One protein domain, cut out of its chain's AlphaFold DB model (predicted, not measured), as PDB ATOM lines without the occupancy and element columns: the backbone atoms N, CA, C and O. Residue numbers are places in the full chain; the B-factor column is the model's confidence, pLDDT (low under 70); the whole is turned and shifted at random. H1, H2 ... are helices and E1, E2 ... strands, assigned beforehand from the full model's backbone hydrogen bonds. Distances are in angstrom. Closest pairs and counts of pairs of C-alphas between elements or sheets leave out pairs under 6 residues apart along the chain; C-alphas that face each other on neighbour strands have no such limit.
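Overview. This is residues 164 to 238 of the 335 residues of the protein "Fibulin 7" of Myripristis murdjan (pinecone soldierfish) (UniProt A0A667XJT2). Three small two-stranded hairpins follow one another in a loose row, E1 and E2 at one end, E3 and E4 in the middle, E5 and E6 at the other end, with the one-turn helix H1 beside E5 and E6. The unnamed residues 164 to 177 run past the middle hairpin, and the loop of residues 214 to 225 links H1 to E5. There are 75 residues printed, with the named elements in the order E1, E2, E3, E4, H1, E5, E6; each of the three sheets is antiparallel. The class is mostly strand, though under half of the residues are in named elements. The whole is loose, with a radius of gyration of the C-alphas of 14.8 A, and only just elongated, spanning 48 by 24 by 18 A.

Along the chain. Find C-alpha 226 at (142.090, 111.902, 187.555); there E5 begins, residues 226 to 230, 13.0 A long. E6, residues 233 to 237 and 13.5 A long, ends at C-alpha 237, (139.027, 107.857, 186.821). Look back to H1, residues 210 to 213, 4.8 A. E3 is residues 194 to 197, 9.4 A, and E4 residues 204 to 207, 9.7 A. E1, residues 178 to 182, begins at C-alpha 178, (119.087, 122.773, 168.521), and measures 12.6 A; E2, residues 185 to 189, measures 13.0 A.

Arrangement. Start at the hairpin of E5 and E6, antiparallel at 149 degrees, where N 228 and O 235 are 2.8 A apart, within hydrogen-bond range. The closest C-alphas of H1 and E5 are those of Cys 211 and Cys 227, 5.7 A apart, and those of H1 and E6 are Glu 210 and Tyr 234, 6.5 A apart. H1 is too short for an O i to N i+4 pair; its one O i to N i+3 pair is within range. In the hairpin of E3 and E4, antiparallel at 140 degrees, N 195 and O 206 are 2.7 A apart. Residues 174 to 175 pair antiparallel with residues 205 to 206 of E4. E4 and E5 are only just apart, closest 8.2 A. In the hairpin of E1 and E2, antiparallel at 152 degrees, N 180 and O 187 are 2.8 A apart. E1 is apart from E3, E4, H1, E5 and E6.

Size, cuts and confidence. The two C-alphas farthest apart are those of Gln 184 and Cys 238, 49.9 A. The printed part has no cut. The link from H1 to E5 is long, with 12 residues; E3 to E4 is short, and the other links are tight. Mean pLDDT of the printed part is 81.3; look for values under 70 at residues 164 to 166, 168, 199 to 201 and 216 to 220.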
ATOM      1  N   GLU A 164     137.505 131.595 178.574       63.31
ATOM      2  CA  GLU A 164     137.798 131.253 177.163       63.31
ATOM      3  C   GLU A 164     138.710 130.019 177.005       63.31
ATOM      4  O   GLU A 164     138.573 129.270 176.045       63.31
ATOM      5  N   TRP A 165     139.603 129.770 177.968       65.25
ATOM      6  CA  TRP A 165     140.524 128.627 177.994       65.25
ATOM      7  C   TRP A 165     139.883 127.265 178.310       65.25
ATOM      8  O   TRP A 165     140.501 126.236 178.060       65.25
ATOM      9  N   SER A 166     138.674 127.243 178.863       64.12
ATOM     10  CA  SER A 166     137.942 126.021 179.228       64.12
ATOM     11  C   SER A 166     136.955 125.554 178.152       64.12
ATOM     12  O   SER A 166     136.375 124.476 178.273       64.12
ATOM     13  N   VAL A 167     136.779 126.340 177.086       71.81
ATOM     14  CA  VAL A 167     135.945 125.990 175.932       71.81
ATOM     15  C   VAL A 167     136.810 125.313 174.880       71.81
ATOM     16  O   VAL A 167     137.717 125.927 174.312       71.81
ATOM     17  N   MET A 168     136.530 124.043 174.594       67.44
ATOM     18  CA  MET A 168     137.318 123.305 173.613       67.44
ATOM     19  C   MET A 168     136.887 123.658 172.186       67.44
ATOM     20  O   MET A 168     135.785 123.338 171.743       67.44
ATOM     21  N   ASN A 169     137.807 124.242 171.415       71.69
ATOM     22  CA  ASN A 169     137.671 124.429 169.965       71.69
ATOM     23  C   ASN A 169     137.983 123.134 169.181       71.69
ATOM     24  O   ASN A 169     138.588 123.182 168.110       71.69
ATOM     25  N   ASP A 170     137.598 121.971 169.712       81.06
ATOM     26  CA  ASP A 170     137.781 120.675 169.056       81.06
ATOM     27  C   ASP A 170     136.472 120.254 168.361       81.06
ATOM     28  O   ASP A 170     135.434 120.139 169.029       81.06
ATOM     29  N   PRO A 171     136.474 120.000 167.038       83.44
ATOM     30  CA  PRO A 171     135.316 119.463 166.327       83.44
ATOM     31  C   PRO A 171     134.727 118.183 166.941       83.44
ATOM     32  O   PRO A 171     133.517 117.985 166.847       83.44
ATOM     33  N   ALA A 172     135.536 117.330 167.582       86.00
ATOM     34  CA  ALA A 172     135.078 116.105 168.247       86.00
ATOM     35  C   ALA A 172     134.259 116.381 169.523       86.00
ATOM     36  O   ALA A 172     133.396 115.583 169.893       86.00
ATOM     37  N   PHE A 173     134.492 117.530 170.155       87.38
ATOM     38  CA  PHE A 173     133.794 118.018 171.346       87.38
ATOM     39  C   PHE A 173     132.841 119.177 171.013       87.38
ATOM     40  O   PHE A 173     132.371 119.897 171.886       87.38
ATOM     41  N   SER A 174     132.518 119.359 169.735       89.19
ATOM     42  CA  SER A 174     131.589 120.388 169.283       89.19
ATOM     43  C   SER A 174     130.333 119.765 168.682       89.19
ATOM     44  O   SER A 174     130.374 118.735 168.009       89.19
ATOM     45  N   ARG A 175     129.181 120.399 168.898       88.94
ATOM     46  CA  ARG A 175     127.878 119.977 168.375       88.94
ATOM     47  C   ARG A 175     127.123 121.160 167.782       88.94
ATOM     48  O   ARG A 175     127.381 122.316 168.101       88.94
ATOM     49  N   ARG A 176     126.168 120.878 166.897       88.31
ATOM     50  CA  ARG A 176     125.269 121.919 166.384       88.31
ATOM     51  C   ARG A 176     124.186 122.231 167.424       88.31
ATOM     52  O   ARG A 176     123.653 121.284 168.007       88.31
ATOM     53  N   PRO A 177     123.831 123.510 167.630       88.56
ATOM     54  CA  PRO A 177     122.728 123.876 168.505       88.56
ATOM     55  C   PRO A 177     121.400 123.362 167.958       88.56
ATOM     56  O   PRO A 177     121.193 123.257 166.744       88.56
ATOM     57  N   ARG A 178     120.474 123.069 168.868       89.56
ATOM     58  CA  ARG A 178     119.087 122.773 168.521       89.56
ATOM     59  C   ARG A 178     118.360 124.094 168.348       89.56
ATOM     60  O   ARG A 178     118.260 124.872 169.291       89.56
ATOM     61  N   CYS A 179     117.867 124.349 167.142       86.81
ATOM     62  CA  CYS A 179     117.174 125.587 166.816       86.81
ATOM     63  C   CYS A 179     115.700 125.332 166.506       86.81
ATOM     64  O   CYS A 179     115.368 124.420 165.749       86.81
ATOM     65  N   ALA A 180     114.828 126.179 167.041       86.38
ATOM     66  CA  ALA A 180     113.406 126.217 166.737       86.38
ATOM     67  C   ALA A 180     113.002 127.638 166.327       86.38
ATOM     68  O   ALA A 180     113.558 128.625 166.812       86.38
ATOM     69  N   LYS A 181     112.029 127.753 165.419       85.88
ATOM     70  CA  LYS A 181     111.425 129.046 165.083       85.88
ATOM     71  C   LYS A 181     110.312 129.333 166.085       85.88
ATOM     72  O   LYS A 181     109.346 128.576 166.137       85.88
ATOM     73  N   VAL A 182     110.450 130.407 166.852       84.38
ATOM     74  CA  VAL A 182     109.448 130.880 167.814       84.38
ATOM     75  C   VAL A 182     109.157 132.338 167.469       84.38
ATOM     76  O   VAL A 182     110.084 133.136 167.388       84.38
ATOM     77  N   ASP A 183     107.897 132.667 167.179       74.75
ATOM     78  CA  ASP A 183     107.440 134.034 166.872       74.75
ATOM     79  C   ASP A 183     108.295 134.783 165.829       74.75
ATOM     80  O   ASP A 183     108.676 135.934 166.012       74.75
ATOM     81  N   GLN A 184     108.610 134.118 164.709       75.12
ATOM     82  CA  GLN A 184     109.443 134.632 163.600       75.12
ATOM     83  C   GLN A 184     110.934 134.845 163.930       75.12
ATOM     84  O   GLN A 184     111.713 135.131 163.021       75.12
ATOM     85  N   ALA A 185     111.361 134.612 165.172       71.00
ATOM     86  CA  ALA A 185     112.764 134.569 165.565       71.00
ATOM     87  C   ALA A 185     113.302 133.126 165.554       71.00
ATOM     88  O   ALA A 185     112.600 132.165 165.881       71.00
ATOM     89  N   GLN A 186     114.570 132.960 165.176       79.25
ATOM     90  CA  GLN A 186     115.274 131.685 165.298       79.25
ATOM     91  C   GLN A 186     115.915 131.608 166.682       79.25
ATOM     92  O   GLN A 186     116.863 132.331 166.976       79.25
ATOM     93  N   HIS A 187     115.384 130.734 167.533       82.19
ATOM     94  CA  HIS A 187     115.908 130.501 168.870       82.19
ATOM     95  C   HIS A 187     116.722 129.210 168.882       82.19
ATOM     96  O   HIS A 187     116.200 128.147 168.548       82.19
ATOM     97  N   CYS A 188     117.995 129.304 169.257       83.06
ATOM     98  CA  CYS A 188     118.934 128.189 169.301       83.06
ATOM     99  C   CYS A 188     119.421 127.962 170.732       83.06
ATOM    100  O   CYS A 188     119.732 128.919 171.437       83.06
ATOM    101  N   SER A 189     119.519 126.700 171.140       86.56
ATOM    102  CA  SER A 189     120.060 126.306 172.439       86.56
ATOM    103  C   SER A 189     121.030 125.134 172.316       86.56
ATOM    104  O   SER A 189     120.969 124.334 171.375       86.56
ATOM    105  N   CYS A 190     121.950 125.050 173.272       86.25
ATOM    106  CA  CYS A 190     122.882 123.939 173.413       86.25
ATOM    107  C   CYS A 190     122.380 122.940 174.456       86.25
ATOM    108  O   CYS A 190     121.643 123.304 175.373       86.25
ATOM    109  N   ASP A 191     122.780 121.677 174.303       87.94
ATOM    110  CA  ASP A 191     122.596 120.677 175.353       87.94
ATOM    111  C   ASP A 191     123.424 121.064 176.598       87.94
ATOM    112  O   ASP A 191     124.393 121.822 176.505       87.94
ATOM    113  N   ALA A 192     123.035 120.557 177.770       84.00
ATOM    114  CA  ALA A 192     123.770 120.805 179.012       84.00
ATOM    115  C   ALA A 192     125.246 120.376 178.881       84.00
ATOM    116  O   ALA A 192     125.537 119.385 178.213       84.00
ATOM    117  N   GLY A 193     126.153 121.138 179.498       83.69
ATOM    118  CA  GLY A 193     127.604 120.930 179.385       83.69
ATOM    119  C   GLY A 193     128.249 121.572 178.150       83.69
ATOM    120  O   GLY A 193     129.465 121.571 178.031       83.69
ATOM    121  N   PHE A 194     127.467 122.177 177.247       86.25
ATOM    122  CA  PHE A 194     127.999 122.904 176.094       86.25
ATOM    123  C   PHE A 194     127.729 124.408 176.186       86.25
ATOM    124  O   PHE A 194     126.634 124.852 176.536       86.25
ATOM    125  N   HIS A 195     128.715 125.197 175.779       86.50
ATOM    126  CA  HIS A 195     128.629 126.638 175.634       86.50
ATOM    127  C   HIS A 195     128.399 127.036 174.170       86.50
ATOM    128  O   HIS A 195     129.045 126.518 173.260       86.50
ATOM    129  N   MET A 196     127.484 127.974 173.928       84.38
ATOM    130  CA  MET A 196     127.206 128.467 172.579       84.38
ATOM    131  C   MET A 196     128.226 129.536 172.177       84.38
ATOM    132  O   MET A 196     128.284 130.607 172.774       84.38
ATOM    133  N   SER A 197     128.999 129.261 171.131       79.56
ATOM    134  CA  SER A 197     129.972 130.175 170.531       79.56
ATOM    135  C   SER A 197     129.571 130.518 169.091       79.56
ATOM    136  O   SER A 197     128.937 129.712 168.412       79.56
ATOM    137  N   GLY A 198     129.920 131.710 168.604       72.44
ATOM    138  CA  GLY A 198     129.601 132.177 167.244       72.44
ATOM    139  C   GLY A 198     128.300 132.988 167.108       72.44
ATOM    140  O   GLY A 198     127.471 133.049 168.013       72.44
ATOM    141  N   THR A 199     128.128 133.646 165.958       61.09
ATOM    142  CA  THR A 199     126.972 134.505 165.635       61.09
ATOM    143  C   THR A 199     125.884 133.730 164.888       61.09
ATOM    144  O   THR A 199     126.207 132.794 164.168       61.09
ATOM    145  N   SER A 200     124.620 134.131 165.066       59.53
ATOM    146  CA  SER A 200     123.330 133.540 164.640       59.53
ATOM    147  C   SER A 200     123.332 132.400 163.598       59.53
ATOM    148  O   SER A 200     122.720 131.364 163.838       59.53
ATOM    149  N   ASP A 201     124.026 132.547 162.464       65.94
ATOM    150  CA  ASP A 201     124.037 131.558 161.367       65.94
ATOM    151  C   ASP A 201     125.169 130.511 161.463       65.94
ATOM    152  O   ASP A 201     125.202 129.533 160.714       65.94
ATOM    153  N   LYS A 202     126.121 130.711 162.377       72.06
ATOM    154  CA  LYS A 202     127.297 129.862 162.638       72.06
ATOM    155  C   LYS A 202     127.440 129.495 164.116       72.06
ATOM    156  O   LYS A 202     128.526 129.100 164.537       72.06
ATOM    157  N   SER A 203     126.373 129.635 164.902       80.75
ATOM    158  CA  SER A 203     126.388 129.233 166.305       80.75
ATOM    159  C   SER A 203     126.744 127.748 166.427       80.75
ATOM    160  O   SER A 203     126.159 126.892 165.759       80.75
ATOM    161  N   ILE A 204     127.723 127.452 167.274       86.88
ATOM    162  CA  ILE A 204     128.238 126.117 167.559       86.88
ATOM    163  C   ILE A 204     128.236 125.903 169.069       86.88
ATOM    164  O   ILE A 204     128.567 126.799 169.838       86.88
ATOM    165  N   CYS A 205     127.828 124.717 169.496       89.00
ATOM    166  CA  CYS A 205     127.882 124.306 170.887       89.00
ATOM    167  C   CYS A 205     129.229 123.645 171.127       89.00
ATOM    168  O   CYS A 205     129.503 122.595 170.553       89.00
ATOM    169  N   GLN A 206     130.065 124.262 171.941       89.19
ATOM    170  CA  GLN A 206     131.394 123.772 172.279       89.19
ATOM    171  C   GLN A 206     131.373 123.230 173.692       89.19
ATOM    172  O   GLN A 206     130.782 123.840 174.579       89.19
ATOM    173  N   ASP A 207     131.969 122.068 173.879       91.19
ATOM    174  CA  ASP A 207     132.059 121.439 175.184       91.19
ATOM    175  C   ASP A 207     132.776 122.335 176.196       91.19
ATOM    176  O   ASP A 207     133.780 122.990 175.880       91.19
ATOM    177  N   VAL A 208     132.234 122.362 177.407       88.06
ATOM    178  CA  VAL A 208     132.841 123.035 178.548       88.06
ATOM    179  C   VAL A 208     133.653 122.002 179.301       88.06
ATOM    180  O   VAL A 208     133.081 121.131 179.939       88.06
ATOM    181  N   ASN A 209     134.976 122.123 179.271       88.44
ATOM    182  CA  ASN A 209     135.834 121.176 179.965       88.44
ATOM    183  C   ASN A 209     135.815 121.440 181.474       88.44
ATOM    184  O   ASN A 209     136.557 122.287 181.984       88.44
ATOM    185  N   GLU A 210     134.989 120.699 182.211       88.06
ATOM    186  CA  GLU A 210     134.846 120.900 183.652       88.06
ATOM    187  C   GLU A 210     136.128 120.549 184.419       88.06
ATOM    188  O   GLU A 210     136.403 121.149 185.462       88.06
ATOM    189  N   CYS A 211     136.954 119.635 183.893       87.88
ATOM    190  CA  CYS A 211     138.250 119.298 184.489       87.88
ATOM    191  C   CYS A 211     139.200 120.501 184.518       87.88
ATOM    192  O   CYS A 211     140.002 120.630 185.443       87.88
ATOM    193  N   GLU A 212     139.094 121.379 183.522       85.06
ATOM    194  CA  GLU A 212     139.855 122.621 183.443       85.06
ATOM    195  C   GLU A 212     139.208 123.708 184.309       85.06
ATOM    196  O   GLU A 212     139.896 124.289 185.148       85.06
ATOM    197  N   VAL A 213     137.885 123.909 184.218       79.88
ATOM    198  CA  VAL A 213     137.155 124.914 185.023       79.88
ATOM    199  C   VAL A 213     137.448 124.769 186.519       79.88
ATOM    200  O   VAL A 213     137.792 125.746 187.182       79.88
ATOM    201  N   TYR A 214     137.373 123.546 187.047       77.81
ATOM    202  CA  TYR A 214     137.535 123.268 188.477       77.81
ATOM    203  C   TYR A 214     138.969 122.877 188.868       77.81
ATOM    204  O   TYR A 214     139.207 122.392 189.978       77.81
ATOM    205  N   ARG A 215     139.956 123.087 187.985       72.00
ATOM    206  CA  ARG A 215     141.362 122.714 188.230       72.00
ATOM    207  C   ARG A 215     142.009 123.508 189.369       72.00
ATOM    208  O   ARG A 215     142.961 123.026 189.983       72.00
ATOM    209  N   LEU A 216     141.533 124.730 189.620       63.81
ATOM    210  CA  LEU A 216     142.193 125.733 190.469       63.81
ATOM    211  C   LEU A 216     141.393 126.147 191.711       63.81
ATOM    212  O   LEU A 216     141.878 126.971 192.489       63.81
ATOM    213  N   ASP A 217     140.199 125.597 191.924       50.88
ATOM    214  CA  ASP A 217     139.355 126.049 193.025       50.88
ATOM    215  C   ASP A 217     139.919 125.635 194.390       50.88
ATOM    216  O   ASP A 217     140.120 124.459 194.704       50.88
ATOM    217  N   GLN A 218     140.092 126.632 195.261       53.94
ATOM    218  CA  GLN A 218     140.447 126.462 196.677       53.94
ATOM    219  C   GLN A 218     139.353 125.731 197.489       53.94
ATOM    220  O   GLN A 218     139.547 125.456 198.671       53.94
ATOM    221  N   GLY A 219     138.214 125.409 196.860       51.34
ATOM    222  CA  GLY A 219     137.077 124.683 197.431       51.34
ATOM    223  C   GLY A 219     137.099 123.160 197.240       51.34
ATOM    224  O   GLY A 219     136.192 122.491 197.730       51.34
ATOM    225  N   GLY A 220     138.120 122.606 196.574       57.72
ATOM    226  CA  GLY A 220     138.316 121.160 196.415       57.72
ATOM    227  C   GLY A 220     138.372 120.711 194.953       57.72
ATOM    228  O   GLY A 220     137.660 121.231 194.101       57.72
ATOM    229  N   LYS A 221     139.229 119.724 194.662       71.56
ATOM    230  CA  LYS A 221     139.353 119.130 193.322       71.56
ATOM    231  C   LYS A 221     138.060 118.402 192.930       71.56
ATOM    232  O   LYS A 221     137.513 117.650 193.734       71.56
ATOM    233  N   LEU A 222     137.624 118.581 191.679       83.38
ATOM    234  CA  LEU A 222     136.432 117.943 191.095       83.38
ATOM    235  C   LEU A 222     136.430 116.410 191.237       83.38
ATOM    236  O   LEU A 222     135.407 115.814 191.573       83.38
ATOM    237  N   CYS A 223     137.599 115.804 191.025       88.62
ATOM    238  CA  CYS A 223     137.900 114.393 191.235       88.62
ATOM    239  C   CYS A 223     139.032 114.268 192.260       88.62
ATOM    240  O   CYS A 223     139.941 115.103 192.277       88.62
ATOM    241  N   VAL A 224     139.021 113.217 193.090       88.94
ATOM    242  CA  VAL A 224     140.122 112.979 194.045       88.94
ATOM    243  C   VAL A 224     141.436 112.704 193.306       88.94
ATOM    244  O   VAL A 224     142.485 113.205 193.712       88.94
ATOM    245  N   HIS A 225     141.363 111.949 192.206       88.44
ATOM    246  CA  HIS A 225     142.504 111.627 191.351       88.44
ATOM    247  C   HIS A 225     142.373 112.264 189.966       88.44
ATOM    248  O   HIS A 225     142.587 113.469 189.826       88.44
ATOM    249  N   GLU A 226     142.078 111.466 188.943       91.06
ATOM    250  CA  GLU A 226     142.090 111.902 187.555       91.06
ATOM    251  C   GLU A 226     140.680 112.307 187.118       91.06
ATOM    252  O   GLU A 226     139.686 111.666 187.465       91.06
ATOM    253  N   CYS A 227     140.603 113.418 186.387       92.56
ATOM    254  CA  CYS A 227     139.385 113.901 185.757       92.56
ATOM    255  C   CYS A 227     139.517 113.715 184.252       92.56
ATOM    256  O   CYS A 227     140.505 114.153 183.660       92.56
ATOM    257  N   VAL A 228     138.514 113.089 183.647       92.62
ATOM    258  CA  VAL A 228     138.466 112.810 182.217       92.62
ATOM    259  C   VAL A 228     137.275 113.541 181.617       92.62
ATOM    260  O   VAL A 228     136.118 113.230 181.913       92.62
ATOM    261  N   ASN A 229     137.575 114.504 180.753       91.81
ATOM    262  CA  ASN A 229     136.575 115.276 180.033       91.81
ATOM    263  C   ASN A 229     135.908 114.430 178.937       91.81
ATOM    264  O   ASN A 229     136.590 113.718 178.194       91.81
ATOM    265  N   VAL A 230     134.586 114.517 178.809       92.44
ATOM    266  CA  VAL A 230     133.799 113.825 177.776       92.44
ATOM    267  C   VAL A 230     132.774 114.793 177.170       92.44
ATOM    268  O   VAL A 230     132.347 115.717 177.833       92.44
ATOM    269  N   PRO A 231     132.313 114.633 175.922       91.00
ATOM    270  CA  PRO A 231     131.415 115.630 175.337       91.00
ATOM    271  C   PRO A 231     130.110 115.815 176.138       91.00
ATOM    272  O   PRO A 231     129.271 114.911 176.185       91.00
ATOM    273  N   GLY A 232     129.920 117.010 176.689       88.25
ATOM    274  CA  GLY A 232     128.812 117.457 177.526       88.25
ATOM    275  C   GLY A 232     128.969 117.158 179.015       88.25
ATOM    276  O   GLY A 232     127.996 117.350 179.749       88.25
ATOM    277  N   SER A 233     130.102 116.596 179.454       90.69
ATOM    278  CA  SER A 233     130.314 116.220 180.853       90.69
ATOM    279  C   SER A 233     131.770 115.854 181.189       90.69
ATOM    280  O   SER A 233     132.689 115.920 180.390       90.69
ATOM    281  N   TYR A 234     131.972 115.289 182.370       92.19
ATOM    282  CA  TYR A 234     133.227 114.678 182.779       92.19
ATOM    283  C   TYR A 234     132.936 113.407 183.571       92.19
ATOM    284  O   TYR A 234     131.825 113.177 184.056       92.19
ATOM    285  N   HIS A 235     133.953 112.573 183.743       93.31
ATOM    286  CA  HIS A 235     133.929 111.519 184.747       93.31
ATOM    287  C   HIS A 235     135.277 111.435 185.449       93.31
ATOM    288  O   HIS A 235     136.304 111.855 184.915       93.31
ATOM    289  N   CYS A 236     135.272 110.901 186.664       95.00
ATOM    290  CA  CYS A 236     136.498 110.664 187.404       95.00
ATOM    291  C   CYS A 236     137.013 109.252 187.122       95.00
ATOM    292  O   CYS A 236     136.241 108.289 187.119       95.00
ATOM    293  N   SER A 237     138.320 109.131 186.922       94.62
ATOM    294  CA  SER A 237     139.027 107.857 186.821       94.62
ATOM    295  C   SER A 237     139.962 107.682 188.014       94.62
ATOM    296  O   SER A 237     140.472 108.638 188.609       94.62
ATOM    297  N   CYS A 238     140.162 106.422 188.390       95.12
ATOM    298  CA  CYS A 238     141.063 106.049 189.467       95.12
ATOM    299  C   CYS A 238     142.348 105.439 188.898       95.12
ATOM    300  O   CYS A 238     142.285 104.749 187.878       95.12
TER     301      CYS A 238